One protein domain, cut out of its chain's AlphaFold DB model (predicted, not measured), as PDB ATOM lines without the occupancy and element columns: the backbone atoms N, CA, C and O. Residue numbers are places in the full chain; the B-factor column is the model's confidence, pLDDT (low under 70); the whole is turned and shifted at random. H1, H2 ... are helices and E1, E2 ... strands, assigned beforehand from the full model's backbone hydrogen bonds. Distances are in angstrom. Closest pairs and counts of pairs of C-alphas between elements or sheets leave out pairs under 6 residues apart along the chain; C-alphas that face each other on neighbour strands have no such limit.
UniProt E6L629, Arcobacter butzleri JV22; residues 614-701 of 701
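This is residues 614 to 701 of the 701 residues of a protein of Arcobacter butzleri JV22 (UniProt E6L629). A small two-stranded hairpin, E1 and E2, sits at one end of a long helix, H1, and a group of three shorter helices, H2, H3 and H4, lies near the other end. H1 runs along one side of the domain like a bar; the hairpin and the three helices are both on the same side of it, and residues 653 to 662 cross from one to the other. The printed part has 88 residues, with four named helices and two named strands in the order H1, E1, E2, H2, H3, H4; the sheet has the order E1 - E2 and is antiparallel, and the class is mostly helix. The whole is compact, with a radius of gyration of the C-alphas of 13.6 A, and the C-alphas span 37 by 26 by 25 A.

Strand E1 is residues 637 to 643, 13.4 A from first to last C-alpha, and E2 is residues 649 to 652, 9.3 A. C-alpha 637 is at (-57.842, 7.920, 2.325). Helix H1, residues 614 to 634, is 30.5 A long and begins with C-alpha 614 at (-45.814, 12.115, 31.978). H2 is residues 663 to 672, 14.2 A; H3 is residues 678 to 686, 12.6 A. H4 is residues 688 to 700, 18.8 A, and ends with C-alpha 700 at (-31.589, 5.259, 18.910).

E1 and E2 form a hairpin, antiparallel at 133 degrees, with N 639 and O 650 at 2.8 A and N 652 and O 637 at 3.0 A, within hydrogen-bond range. The closest C-alphas of H1 and E2 are those of Leu 632 and Ile 652, 6.3 A apart. H1 touches H2 with residues 617 to 624 alone, closest at the C-alphas of Ser 621 and Tyr 663, 6.8 A; their lines are only just about perpendicular, at 71 degrees. H2 and H4 touch, closest at the C-alphas of Val 668 and Ala 694, 5.1 A, and run the same way at a steep tilt of 42 degrees. H3 is close to H2 but not clearly touching, with the C-alphas of Phe 667 and Thr 680 the closest at 7.4 A. H3 is also close to H4 but not clearly touching, with the C-alphas of Ala 684 and Trp 691 the closest at 5.6 A. H1 and H3 are apart, and H1 and H4 are only just apart, at 8.3 A. In H2, H3 and H4 every O i to N i+4 pair is within hydrogen-bond range; in H1, 14 of 17 are.

The two C-alphas farthest apart, those of Glu 646 and Gln 685, are 39.0 A from each other. The printed part has no cut and ends at Gly 701, the chain's last residue. No link is long; E2 to H2, 10 residues, is short, and the others are tight. The mean pLDDT of the printed part is 75.2; 17 residues are under 70, among them 614 to 622, 644 to 647 and 700 to 701.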
ATOM      1  N   ILE A 614     -45.061  13.349  32.267       58.88
ATOM      2  CA  ILE A 614     -45.814  12.115  31.978       58.88
ATOM      3  C   ILE A 614     -47.318  12.340  32.191       58.88
ATOM      4  O   ILE A 614     -48.121  11.958  31.343       58.88
ATOM      5  N   ASP A 615     -47.702  13.059  33.248       60.84
ATOM      6  CA  ASP A 615     -49.105  13.438  33.473       60.84
ATOM      7  C   ASP A 615     -49.633  14.394  32.389       60.84
ATOM      8  O   ASP A 615     -50.809  14.334  32.015       60.84
ATOM      9  N   ARG A 616     -48.780  15.278  31.845       63.69
ATOM     10  CA  ARG A 616     -49.136  16.096  30.670       63.69
ATOM     11  C   ARG A 616     -49.293  15.255  29.407       63.69
ATOM     12  O   ARG A 616     -50.280  15.451  28.705       63.69
ATOM     13  N   LEU A 617     -48.385  14.309  29.151       62.97
ATOM     14  CA  LEU A 617     -48.462  13.400  28.000       62.97
ATOM     15  C   LEU A 617     -49.781  12.613  27.981       62.97
ATOM     16  O   LEU A 617     -50.434  12.554  26.943       62.97
ATOM     17  N   LEU A 618     -50.225  12.115  29.141       60.44
ATOM     18  CA  LEU A 618     -51.502  11.407  29.298       60.44
ATOM     19  C   LEU A 618     -52.742  12.305  29.132       60.44
ATOM     20  O   LEU A 618     -53.810  11.832  28.754       60.44
ATOM     21  N   LYS A 619     -52.649  13.607  29.428       65.94
ATOM     22  CA  LYS A 619     -53.754  14.554  29.174       65.94
ATOM     23  C   LYS A 619     -53.832  14.985  27.716       65.94
ATOM     24  O   LYS A 619     -54.928  15.265  27.226       65.94
ATOM     25  N   ASP A 620     -52.687  15.103  27.054       65.44
ATOM     26  CA  ASP A 620     -52.622  15.529  25.663       65.44
ATOM     27  C   ASP A 620     -52.936  14.374  24.696       65.44
ATOM     28  O   ASP A 620     -53.571  14.635  23.675       65.44
ATOM     29  N   SER A 621     -52.643  13.114  25.051       64.25
ATOM     30  CA  SER A 621     -53.050  11.919  24.285       64.25
ATOM     31  C   SER A 621     -54.560  11.868  24.033       64.25
ATOM     32  O   SER A 621     -55.007  11.824  22.890       64.25
ATOM     33  N   VAL A 622     -55.369  12.043  25.083       66.50
ATOM     34  CA  VAL A 622     -56.844  12.032  24.992       66.50
ATOM     35  C   VAL A 622     -57.384  13.145  24.080       66.50
ATOM     36  O   VAL A 622     -58.457  13.018  23.482       66.50
ATOM     37  N   LYS A 623     -56.674  14.276  23.975       71.44
ATOM     38  CA  LYS A 623     -57.065  15.371  23.074       71.44
ATOM     39  C   LYS A 623     -56.710  15.069  21.624       71.44
ATOM     40  O   LYS A 623     -57.515  15.388  20.752       71.44
ATOM     41  N   ILE A 624     -55.541  14.483  21.373       72.25
ATOM     42  CA  ILE A 624     -55.097  14.096  20.027       72.25
ATOM     43  C   ILE A 624     -56.005  13.019  19.475       72.25
ATOM     44  O   ILE A 624     -56.530  13.194  18.387       72.25
ATOM     45  N   GLU A 625     -56.280  11.978  20.256       68.19
ATOM     46  CA  GLU A 625     -57.130  10.871  19.829       68.19
ATOM     47  C   GLU A 625     -58.522  11.370  19.403       68.19
ATOM     48  O   GLU A 625     -59.062  10.956  18.378       68.19
ATOM     49  N   LYS A 626     -59.089  12.348  20.127       75.69
ATOM     50  CA  LYS A 626     -60.355  12.992  19.738       75.69
ATOM     51  C   LYS A 626     -60.256  13.790  18.438       75.69
ATOM     52  O   LYS A 626     -61.204  13.753  17.655       75.69
ATOM     53  N   ILE A 627     -59.170  14.531  18.227       76.81
ATOM     54  CA  ILE A 627     -58.959  15.325  17.005       76.81
ATOM     55  C   ILE A 627     -58.739  14.391  15.812       76.81
ATOM     56  O   ILE A 627     -59.435  14.516  14.807       76.81
ATOM     57  N   ASP A 628     -57.851  13.411  15.951       76.94
ATOM     58  CA  ASP A 628     -57.517  12.457  14.899       76.94
ATOM     59  C   ASP A 628     -58.732  11.586  14.549       76.94
ATOM     60  O   ASP A 628     -58.990  11.361  13.372       76.94
ATOM     61  N   LYS A 629     -59.566  11.183  15.520       75.00
ATOM     62  CA  LYS A 629     -60.825  10.467  15.246       75.00
ATOM     63  C   LYS A 629     -61.812  11.312  14.432       75.00
ATOM     64  O   LYS A 629     -62.398  10.809  13.475       75.00
ATOM     65  N   GLN A 630     -61.953  12.602  14.754       79.44
ATOM     66  CA  GLN A 630     -62.788  13.532  13.979       79.44
ATOM     67  C   GLN A 630     -62.243  13.779  12.562       79.44
ATOM     68  O   GLN A 630     -63.018  13.944  11.618       79.44
ATOM     69  N   GLU A 631     -60.922  13.825  12.390       78.12
ATOM     70  CA  GLU A 631     -60.288  13.962  11.073       78.12
ATOM     71  C   GLU A 631     -60.357  12.665  10.254       78.12
ATOM     72  O   GLU A 631     -60.559  12.711   9.038       78.12
ATOM     73  N   LEU A 632     -60.262  11.506  10.906       78.56
ATOM     74  CA  LEU A 632     -60.375  10.187  10.289       78.56
ATOM     75  C   LEU A 632     -61.785   9.925   9.750       78.56
ATOM     76  O   LEU A 632     -61.935   9.378   8.655       78.56
ATOM     77  N   GLU A 633     -62.827  10.350  10.472       78.19
ATOM     78  CA  GLU A 633     -64.216  10.300   9.993       78.19
ATOM     79  C   GLU A 633     -64.376  11.058   8.669       78.19
ATOM     80  O   GLU A 633     -64.989  10.542   7.734       78.19
ATOM     81  N   LYS A 634     -63.739  12.229   8.553       77.88
ATOM     82  CA  LYS A 634     -63.782  13.092   7.359       77.88
ATOM     83  C   LYS A 634     -62.837  12.656   6.236       77.88
ATOM     84  O   LYS A 634     -62.965  13.142   5.113       77.88
ATOM     85  N   SER A 635     -61.874  11.783   6.518       78.62
ATOM     86  CA  SER A 635     -60.927  11.291   5.519       78.62
ATOM     87  C   SER A 635     -61.584  10.294   4.566       78.62
ATOM     88  O   SER A 635     -62.407   9.484   4.977       78.62
ATOM     89  N   ASN A 636     -61.156  10.288   3.304       77.44
ATOM     90  CA  ASN A 636     -61.484   9.246   2.322       77.44
ATOM     91  C   ASN A 636     -60.235   8.451   1.887       77.44
ATOM     92  O   ASN A 636     -60.254   7.777   0.860       77.44
ATOM     93  N   ARG A 637     -59.127   8.564   2.636       78.56
ATOM     94  CA  ARG A 637     -57.842   7.920   2.325       78.56
ATOM     95  C   ARG A 637     -57.644   6.630   3.122       78.56
ATOM     96  O   ARG A 637     -57.986   6.571   4.301       78.56
ATOM     97  N   TYR A 638     -57.037   5.639   2.472       79.06
ATOM     98  CA  TYR A 638     -56.733   4.325   3.040       79.06
ATOM     99  C   TYR A 638     -55.273   3.950   2.767       79.06
ATOM    100  O   TYR A 638     -54.759   4.207   1.676       79.06
ATOM    101  N   ASP A 639     -54.622   3.343   3.756       76.44
ATOM    102  CA  ASP A 639     -53.332   2.677   3.616       76.44
ATOM    103  C   ASP A 639     -53.565   1.212   3.230       76.44
ATOM    104  O   ASP A 639     -54.168   0.433   3.964       76.44
ATOM    105  N   PHE A 640     -53.103   0.847   2.036       73.50
ATOM    106  CA  PHE A 640     -53.235  -0.503   1.488       73.50
ATOM    107  C   PHE A 640     -52.037  -1.405   1.816       73.50
ATOM    108  O   PHE A 640     -52.099  -2.603   1.532       73.50
ATOM    109  N   LYS A 641     -50.950  -0.855   2.379       71.44
ATOM    110  CA  LYS A 641     -49.759  -1.629   2.761       71.44
ATOM    111  C   LYS A 641     -49.934  -2.284   4.124       71.44
ATOM    112  O   LYS A 641     -49.580  -3.449   4.278       71.44
ATOM    113  N   ASN A 642     -50.513  -1.555   5.074       67.31
ATOM    114  CA  ASN A 642     -50.814  -2.058   6.408       67.31
ATOM    115  C   ASN A 642     -52.311  -2.370   6.498       67.31
ATOM    116  O   ASN A 642     -53.147  -1.474   6.355       67.31
ATOM    117  N   LYS A 643     -52.638  -3.653   6.672       71.94
ATOM    118  CA  LYS A 643     -54.012  -4.159   6.782       71.94
ATOM    119  C   LYS A 643     -54.364  -4.426   8.243       71.94
ATOM    120  O   LYS A 643     -53.478  -4.781   9.017       71.94
ATOM    121  N   ASP A 644     -55.637  -4.267   8.588       68.50
ATOM    122  CA  ASP A 644     -56.163  -4.613   9.913       68.50
ATOM    123  C   ASP A 644     -56.228  -6.142  10.137       68.50
ATOM    124  O   ASP A 644     -55.936  -6.930   9.233       68.50
ATOM    125  N   GLU A 645     -56.594  -6.574  11.350       65.25
ATOM    126  CA  GLU A 645     -56.677  -7.995  11.746       65.25
ATOM    127  C   GLU A 645     -57.676  -8.812  10.895       65.25
ATOM    128  O   GLU A 645     -57.595 -10.039  10.843       65.25
ATOM    129  N   GLU A 646     -58.572  -8.140  10.159       69.00
ATOM    130  CA  GLU A 646     -59.523  -8.728   9.206       69.00
ATOM    131  C   GLU A 646     -59.021  -8.700   7.744       69.00
ATOM    132  O   GLU A 646     -59.710  -9.167   6.831       69.00
ATOM    133  N   GLY A 647     -57.825  -8.157   7.492       64.38
ATOM    134  CA  GLY A 647     -57.181  -8.101   6.180       64.38
ATOM    135  C   GLY A 647     -57.655  -6.968   5.258       64.38
ATOM    136  O   GLY A 647     -57.356  -7.009   4.054       64.38
ATOM    137  N   LYS A 648     -58.368  -5.956   5.775       73.56
ATOM    138  CA  LYS A 648     -58.847  -4.783   5.021       73.56
ATOM    139  C   LYS A 648     -57.860  -3.601   5.115       73.56
ATOM    140  O   LYS A 648     -57.104  -3.501   6.078       73.56
ATOM    141  N   PRO A 649     -57.820  -2.703   4.106       75.81
ATOM    142  CA  PRO A 649     -56.976  -1.504   4.131       75.81
ATOM    143  C   PRO A 649     -57.359  -0.563   5.277       75.81
ATOM    144  O   PRO A 649     -58.535  -0.233   5.440       75.81
ATOM    145  N   THR A 650     -56.370  -0.078   6.025       77.75
ATOM    146  CA  THR A 650     -56.614   0.756   7.210       77.75
ATOM    147  C   THR A 650     -56.902   2.198   6.799       77.75
ATOM    148  O   THR A 650     -56.201   2.769   5.964       77.75
ATOM    149  N   LYS A 651     -57.932   2.830   7.366       80.81
ATOM    150  CA  LYS A 651     -58.236   4.241   7.078       80.81
ATOM    151  C   LYS A 651     -57.149   5.143   7.682       80.81
ATOM    152  O   LYS A 651     -56.741   4.919   8.817       80.81
ATOM    153  N   ILE A 652     -56.702   6.165   6.951       82.44
ATOM    154  CA  ILE A 652     -55.659   7.107   7.407       82.44
ATOM    155  C   ILE A 652     -56.147   8.553   7.384       82.44
ATOM    156  O   ILE A 652     -57.121   8.885   6.703       82.44
ATOM    157  N   LEU A 653     -55.460   9.434   8.114       80.69
ATOM    158  CA  LEU A 653     -55.797  10.854   8.186       80.69
ATOM    159  C   LEU A 653     -55.662  11.533   6.810       80.69
ATOM    160  O   LEU A 653     -54.881  11.077   5.964       80.69
ATOM    161  N   PRO A 654     -56.359  12.660   6.560       77.38
ATOM    162  CA  PRO A 654     -56.288  13.361   5.276       77.38
ATOM    163  C   PRO A 654     -54.857  13.750   4.876       77.38
ATOM    164  O   PRO A 654     -54.515  13.720   3.692       77.38
ATOM    165  N   SER A 655     -53.990  14.037   5.855       73.00
ATOM    166  CA  SER A 655     -52.569  14.344   5.647       73.00
ATOM    167  C   SER A 655     -51.723  13.152   5.178       73.00
ATOM    168  O   SER A 655     -50.552  13.339   4.873       73.00
ATOM    169  N   GLY A 656     -52.281  11.937   5.126       72.38
ATOM    170  CA  GLY A 656     -51.556  10.705   4.797       72.38
ATOM    171  C   GLY A 656     -50.812  10.080   5.984       72.38
ATOM    172  O   GLY A 656     -50.000   9.184   5.783       72.38
ATOM    173  N   ARG A 657     -51.073  10.560   7.207       80.75
ATOM    174  CA  ARG A 657     -50.509  10.023   8.454       80.75
ATOM    175  C   ARG A 657     -51.438   8.955   9.057       80.75
ATOM    176  O   ARG A 657     -52.655   9.064   8.863       80.75
ATOM    177  N   PRO A 658     -50.911   7.967   9.800       78.94
ATOM    178  CA  PRO A 658     -51.737   7.103  10.638       78.94
ATOM    179  C   PRO A 658     -52.310   7.885  11.834       78.94
ATOM    180  O   PRO A 658     -51.966   9.047  12.051       78.94
ATOM    181  N   VAL A 659     -53.210   7.253  12.585       78.69
ATOM    182  CA  VAL A 659     -53.756   7.800  13.837       78.69
ATOM    183  C   VAL A 659     -52.739   7.585  14.953       78.69
ATOM    184  O   VAL A 659     -52.126   6.518  15.013       78.69
ATOM    185  N   PHE A 660     -52.564   8.575  15.828       78.62
ATOM    186  CA  PHE A 660     -51.614   8.486  16.935       78.62
ATOM    187  C   PHE A 660     -52.308   8.568  18.291       78.62
ATOM    188  O   PHE A 660     -53.244   9.344  18.478       78.62
ATOM    189  N   GLU A 661     -51.793   7.811  19.258       70.44
ATOM    190  CA  GLU A 661     -52.255   7.878  20.646       70.44
ATOM    191  C   GLU A 661     -51.639   9.075  21.383       70.44
ATOM    192  O   GLU A 661     -52.285   9.658  22.249       70.44
ATOM    193  N   SER A 662     -50.423   9.518  21.028       76.00
ATOM    194  CA  SER A 662     -49.752  10.647  21.685       76.00
ATOM    195  C   SER A 662     -48.973  11.571  20.730       76.00
ATOM    196  O   SER A 662     -48.610  11.201  19.611       76.00
ATOM    197  N   TYR A 663     -48.665  12.801  21.181       76.62
ATOM    198  CA  TYR A 663     -47.814  13.732  20.414       76.62
ATOM    199  C   TYR A 663     -46.391  13.186  20.278       76.62
ATOM    200  O   TYR A 663     -45.713  13.497  19.302       76.62
ATOM    201  N   PHE A 664     -45.951  12.375  21.243       80.06
ATOM    202  CA  PHE A 664     -44.658  11.716  21.206       80.06
ATOM    203  C   PHE A 664     -44.579  10.733  20.029       80.06
ATOM    204  O   PHE A 664     -43.691  10.877  19.192       80.06
ATOM    205  N   ASP A 665     -45.560   9.836  19.886       79.50
ATOM    206  CA  ASP A 665     -45.596   8.843  18.798       79.50
ATOM    207  C   ASP A 665     -45.691   9.508  17.427       79.50
ATOM    208  O   ASP A 665     -45.004   9.115  16.481       79.50
ATOM    209  N   ARG A 666     -46.486  10.581  17.336       81.94
ATOM    210  CA  ARG A 666     -46.577  11.396  16.123       81.94
ATOM    211  C   ARG A 666     -45.231  12.013  15.750       81.94
ATOM    212  O   ARG A 666     -44.852  11.964  14.582       81.94
ATOM    213  N   PHE A 667     -44.501  12.587  16.710       83.81
ATOM    214  CA  PHE A 667     -43.183  13.169  16.444       83.81
ATOM    215  C   PHE A 667     -42.142  12.109  16.080       83.81
ATOM    216  O   PHE A 667     -41.385  12.327  15.138       83.81
ATOM    217  N   VAL A 668     -42.129  10.956  16.757       83.00
ATOM    218  CA  VAL A 668     -41.235   9.838  16.413       83.00
ATOM    219  C   VAL A 668     -41.523   9.337  14.996       83.00
ATOM    220  O   VAL A 668     -40.590   9.128  14.219       83.00
ATOM    221  N   TRP A 669     -42.796   9.191  14.620       84.19
ATOM    222  CA  TRP A 669     -43.182   8.763  13.275       84.19
ATOM    223  C   TRP A 669     -42.829   9.803  12.207       84.19
ATOM    224  O   TRP A 669     -42.256   9.437  11.180       84.19
ATOM    225  N   ASP A 670     -43.119  11.087  12.452       83.69
ATOM    226  CA  ASP A 670     -42.776  12.183  11.537       83.69
ATOM    227  C   ASP A 670     -41.250  12.266  11.329       83.69
ATOM    228  O   ASP A 670     -40.799  12.457  10.199       83.69
ATOM    229  N   LEU A 671     -40.453  12.074  12.389       84.81
ATOM    230  CA  LEU A 671     -38.987  12.048  12.324       84.81
ATOM    231  C   LEU A 671     -38.459  10.824  11.557       84.81
ATOM    232  O   LEU A 671     -37.609  10.984  10.685       84.81
ATOM    233  N   LYS A 672     -38.980   9.617  11.820       84.12
ATOM    234  CA  LYS A 672     -38.543   8.375  11.147       84.12
ATOM    235  C   LYS A 672     -38.930   8.312   9.668       84.12
ATOM    236  O   LYS A 672     -38.185   7.764   8.863       84.12
ATOM    237  N   ASN A 673     -40.077   8.883   9.300       79.94
ATOM    238  CA  ASN A 673     -40.596   8.864   7.926       79.94
ATOM    239  C   ASN A 673     -40.314  10.168   7.158       79.94
ATOM    240  O   ASN A 673     -40.838  10.359   6.062       79.94
ATOM    241  N   ASN A 674     -39.486  11.060   7.718       78.88
ATOM    242  CA  ASN A 674     -39.086  12.336   7.116       78.88
ATOM    243  C   ASN A 674     -40.272  13.259   6.738       78.88
ATOM    244  O   ASN A 674     -40.222  14.024   5.777       78.88
ATOM    245  N   MET A 675     -41.346  13.204   7.529       75.88
ATOM    246  CA  MET A 675     -42.632  13.890   7.332       75.88
ATOM    247  C   MET A 675     -42.781  15.128   8.244       75.88
ATOM    248  O   MET A 675     -43.867  15.442   8.740       75.88
ATOM    249  N   VAL A 676     -41.682  15.856   8.477       79.94
ATOM    250  CA  VAL A 676     -41.650  17.060   9.328       79.94
ATOM    251  C   VAL A 676     -42.084  18.295   8.530       79.94
ATOM    252  O   VAL A 676     -41.274  18.987   7.910       79.94
ATOM    253  N   ASP A 677     -43.382  18.593   8.560       78.31
ATOM    254  CA  ASP A 677     -43.970  19.754   7.883       78.31
ATOM    255  C   ASP A 677     -44.023  21.012   8.788       78.31
ATOM    256  O   ASP A 677     -43.607  21.018   9.953       78.31
ATOM    257  N   ASN A 678     -44.552  22.124   8.263       76.88
ATOM    258  CA  ASN A 678     -44.707  23.371   9.028       76.88
ATOM    259  C   ASN A 678     -45.651  23.234  10.238       76.88
ATOM    260  O   ASN A 678     -45.555  24.023  11.181       76.88
ATOM    261  N   THR A 679     -46.564  22.263  10.227       74.50
ATOM    262  CA  THR A 679     -47.471  21.994  11.350       74.50
ATOM    263  C   THR A 679     -46.748  21.236  12.458       74.50
ATOM    264  O   THR A 679     -46.852  21.633  13.620       74.50
ATOM    265  N   THR A 680     -45.915  20.251  12.102       77.88
ATOM    266  CA  THR A 680     -45.045  19.518  13.027       77.88
ATOM    267  C   THR A 680     -44.069  20.474  13.714       77.88
ATOM    268  O   THR A 680     -43.956  20.452  14.936       77.88
ATOM    269  N   LYS A 681     -43.461  21.418  12.978       80.12
ATOM    270  CA  LYS A 681     -42.561  22.437  13.558       80.12
ATOM    271  C   LYS A 681     -43.255  23.378  14.552       80.12
ATOM    272  O   LYS A 681     -42.687  23.699  15.595       80.12
ATOM    273  N   LYS A 682     -44.493  23.805  14.269       80.19
ATOM    274  CA  LYS A 682     -45.293  24.628  15.201       80.19
ATOM    275  C   LYS A 682     -45.662  23.858  16.471       80.19
ATOM    276  O   LYS A 682     -45.638  24.424  17.561       80.19
ATOM    277  N   LEU A 683     -45.994  22.575  16.336       76.19
ATOM    278  CA  LEU A 683     -46.282  21.703  17.474       76.19
ATOM    279  C   LEU A 683     -45.023  21.436  18.309       76.19
ATOM    280  O   LEU A 683     -45.098  21.505  19.531       76.19
ATOM    281  N   ALA A 684     -43.868  21.227  17.673       78.19
ATOM    282  CA  ALA A 684     -42.581  21.057  18.348       78.19
ATOM    283  C   ALA A 684     -42.190  22.295  19.174       78.19
ATOM    284  O   ALA A 684     -41.774  22.162  20.321       78.19
ATOM    285  N   GLN A 685     -42.413  23.508  18.650       81.38
ATOM    286  CA  GLN A 685     -42.215  24.749  19.416       81.38
ATOM    287  C   GLN A 685     -43.142  24.864  20.628       81.38
ATOM    288  O   GLN A 685     -42.750  25.404  21.661       81.38
ATOM    289  N   LYS A 686     -44.380  24.375  20.511       76.00
ATOM    290  CA  LYS A 686     -45.353  24.389  21.609       76.00
ATOM    291  C   LYS A 686     -45.024  23.345  22.683       76.00
ATOM    292  O   LYS A 686     -45.330  23.569  23.853       76.00
ATOM    293  N   TYR A 687     -44.391  22.237  22.293       76.19
ATOM    294  CA  TYR A 687     -44.070  21.101  23.159       76.19
ATOM    295  C   TYR A 687     -42.587  20.681  23.057       76.19
ATOM    296  O   TYR A 687     -42.288  19.549  22.666       76.19
ATOM    297  N   PRO A 688     -41.642  21.560  23.446       76.81
ATOM    298  CA  PRO A 688     -40.211  21.359  23.197       76.81
ATOM    299  C   PRO A 688     -39.622  20.160  23.950       76.81
ATOM    300  O   PRO A 688     -38.801  19.430  23.407       76.81
ATOM    301  N   SER A 689     -40.095  19.884  25.169       73.81
ATOM    302  CA  SER A 689     -39.615  18.750  25.968       73.81
ATOM    303  C   SER A 689     -39.992  17.388  25.377       73.81
ATOM    304  O   SER A 689     -39.244  16.428  25.516       73.81
ATOM    305  N   ILE A 690     -41.160  17.292  24.729       76.19
ATOM    306  CA  ILE A 690     -41.643  16.055  24.093       76.19
ATOM    307  C   ILE A 690     -40.899  15.839  22.771       76.19
ATOM    308  O   ILE A 690     -40.517  14.717  22.453       76.19
ATOM    309  N   TRP A 691     -40.642  16.926  22.038       79.56
ATOM    310  CA  TRP A 691     -39.836  16.910  20.823       79.56
ATOM    311  C   TRP A 691     -38.401  16.423  21.081       79.56
ATOM    312  O   TRP A 691     -37.937  15.524  20.389       79.56
ATOM    313  N   GLU A 692     -37.723  16.923  22.121       80.62
ATOM    314  CA  GLU A 692     -36.374  16.453  22.488       80.62
ATOM    315  C   GLU A 692     -36.331  14.960  22.852       80.62
ATOM    316  O   GLU A 692     -35.361  14.268  22.536       80.62
ATOM    317  N   MET A 693     -37.368  14.451  23.527       79.31
ATOM    318  CA  MET A 693     -37.480  13.019  23.819       79.31
ATOM    319  C   MET A 693     -37.651  12.215  22.523       79.31
ATOM    320  O   MET A 693     -36.953  11.222  22.330       79.31
ATOM    321  N   ALA A 694     -38.522  12.668  21.617       80.75
ATOM    322  CA  ALA A 694     -38.770  12.001  20.340       80.75
ATOM    323  C   ALA A 694     -37.532  12.019  19.424       80.75
ATOM    324  O   ALA A 694     -37.244  11.023  18.769       80.75
ATOM    325  N   GLU A 695     -36.750  13.106  19.420       82.19
ATOM    326  CA  GLU A 695     -35.473  13.180  18.695       82.19
ATOM    327  C   GLU A 695     -34.436  12.190  19.227       82.19
ATOM    328  O   GLU A 695     -33.669  11.624  18.445       82.19
ATOM    329  N   LYS A 696     -34.385  11.980  20.548       81.56
ATOM    330  CA  LYS A 696     -33.504  10.966  21.141       81.56
ATOM    331  C   LYS A 696     -33.942   9.568  20.730       81.56
ATOM    332  O   LYS A 696     -33.099   8.783  20.311       81.56
ATOM    333  N   GLU A 697     -35.236   9.271  20.790       80.56
ATOM    334  CA  GLU A 697     -35.754   7.943  20.457       80.56
ATOM    335  C   GLU A 697     -35.645   7.622  18.959       80.56
ATOM    336  O   GLU A 697     -35.236   6.526  18.583       80.56
ATOM    337  N   ALA A 698     -35.903   8.602  18.089       78.38
ATOM    338  CA  ALA A 698     -35.727   8.456  16.647       78.38
ATOM    339  C   ALA A 698     -34.254   8.288  16.222       78.38
ATOM    340  O   ALA A 698     -34.007   7.772  15.140       78.38
ATOM    341  N   LYS A 699     -33.279   8.704  17.050       70.31
ATOM    342  CA  LYS A 699     -31.836   8.494  16.809       70.31
ATOM    343  C   LYS A 699     -31.308   7.150  17.321       70.31
ATOM    344  O   LYS A 699     -30.220   6.751  16.918       70.31
ATOM    345  N   VAL A 700     -32.018   6.505  18.246       57.97
ATOM    346  CA  VAL A 700     -31.589   5.259  18.910       57.97
ATOM    347  C   VAL A 700     -32.138   4.009  18.202       57.97
ATOM    348  O   VAL A 700     -31.669   2.907  18.482       57.97
ATOM    349  N   GLY A 701     -33.085   4.168  17.270       49.25
ATOM    350  CA  GLY A 701     -33.714   3.078  16.516       49.25
ATOM    351  C   GLY A 701     -33.409   3.094  15.030       49.25
ATOM    352  O   GLY A 701     -33.495   4.191  14.437       49.25
TER     353      GLY A 701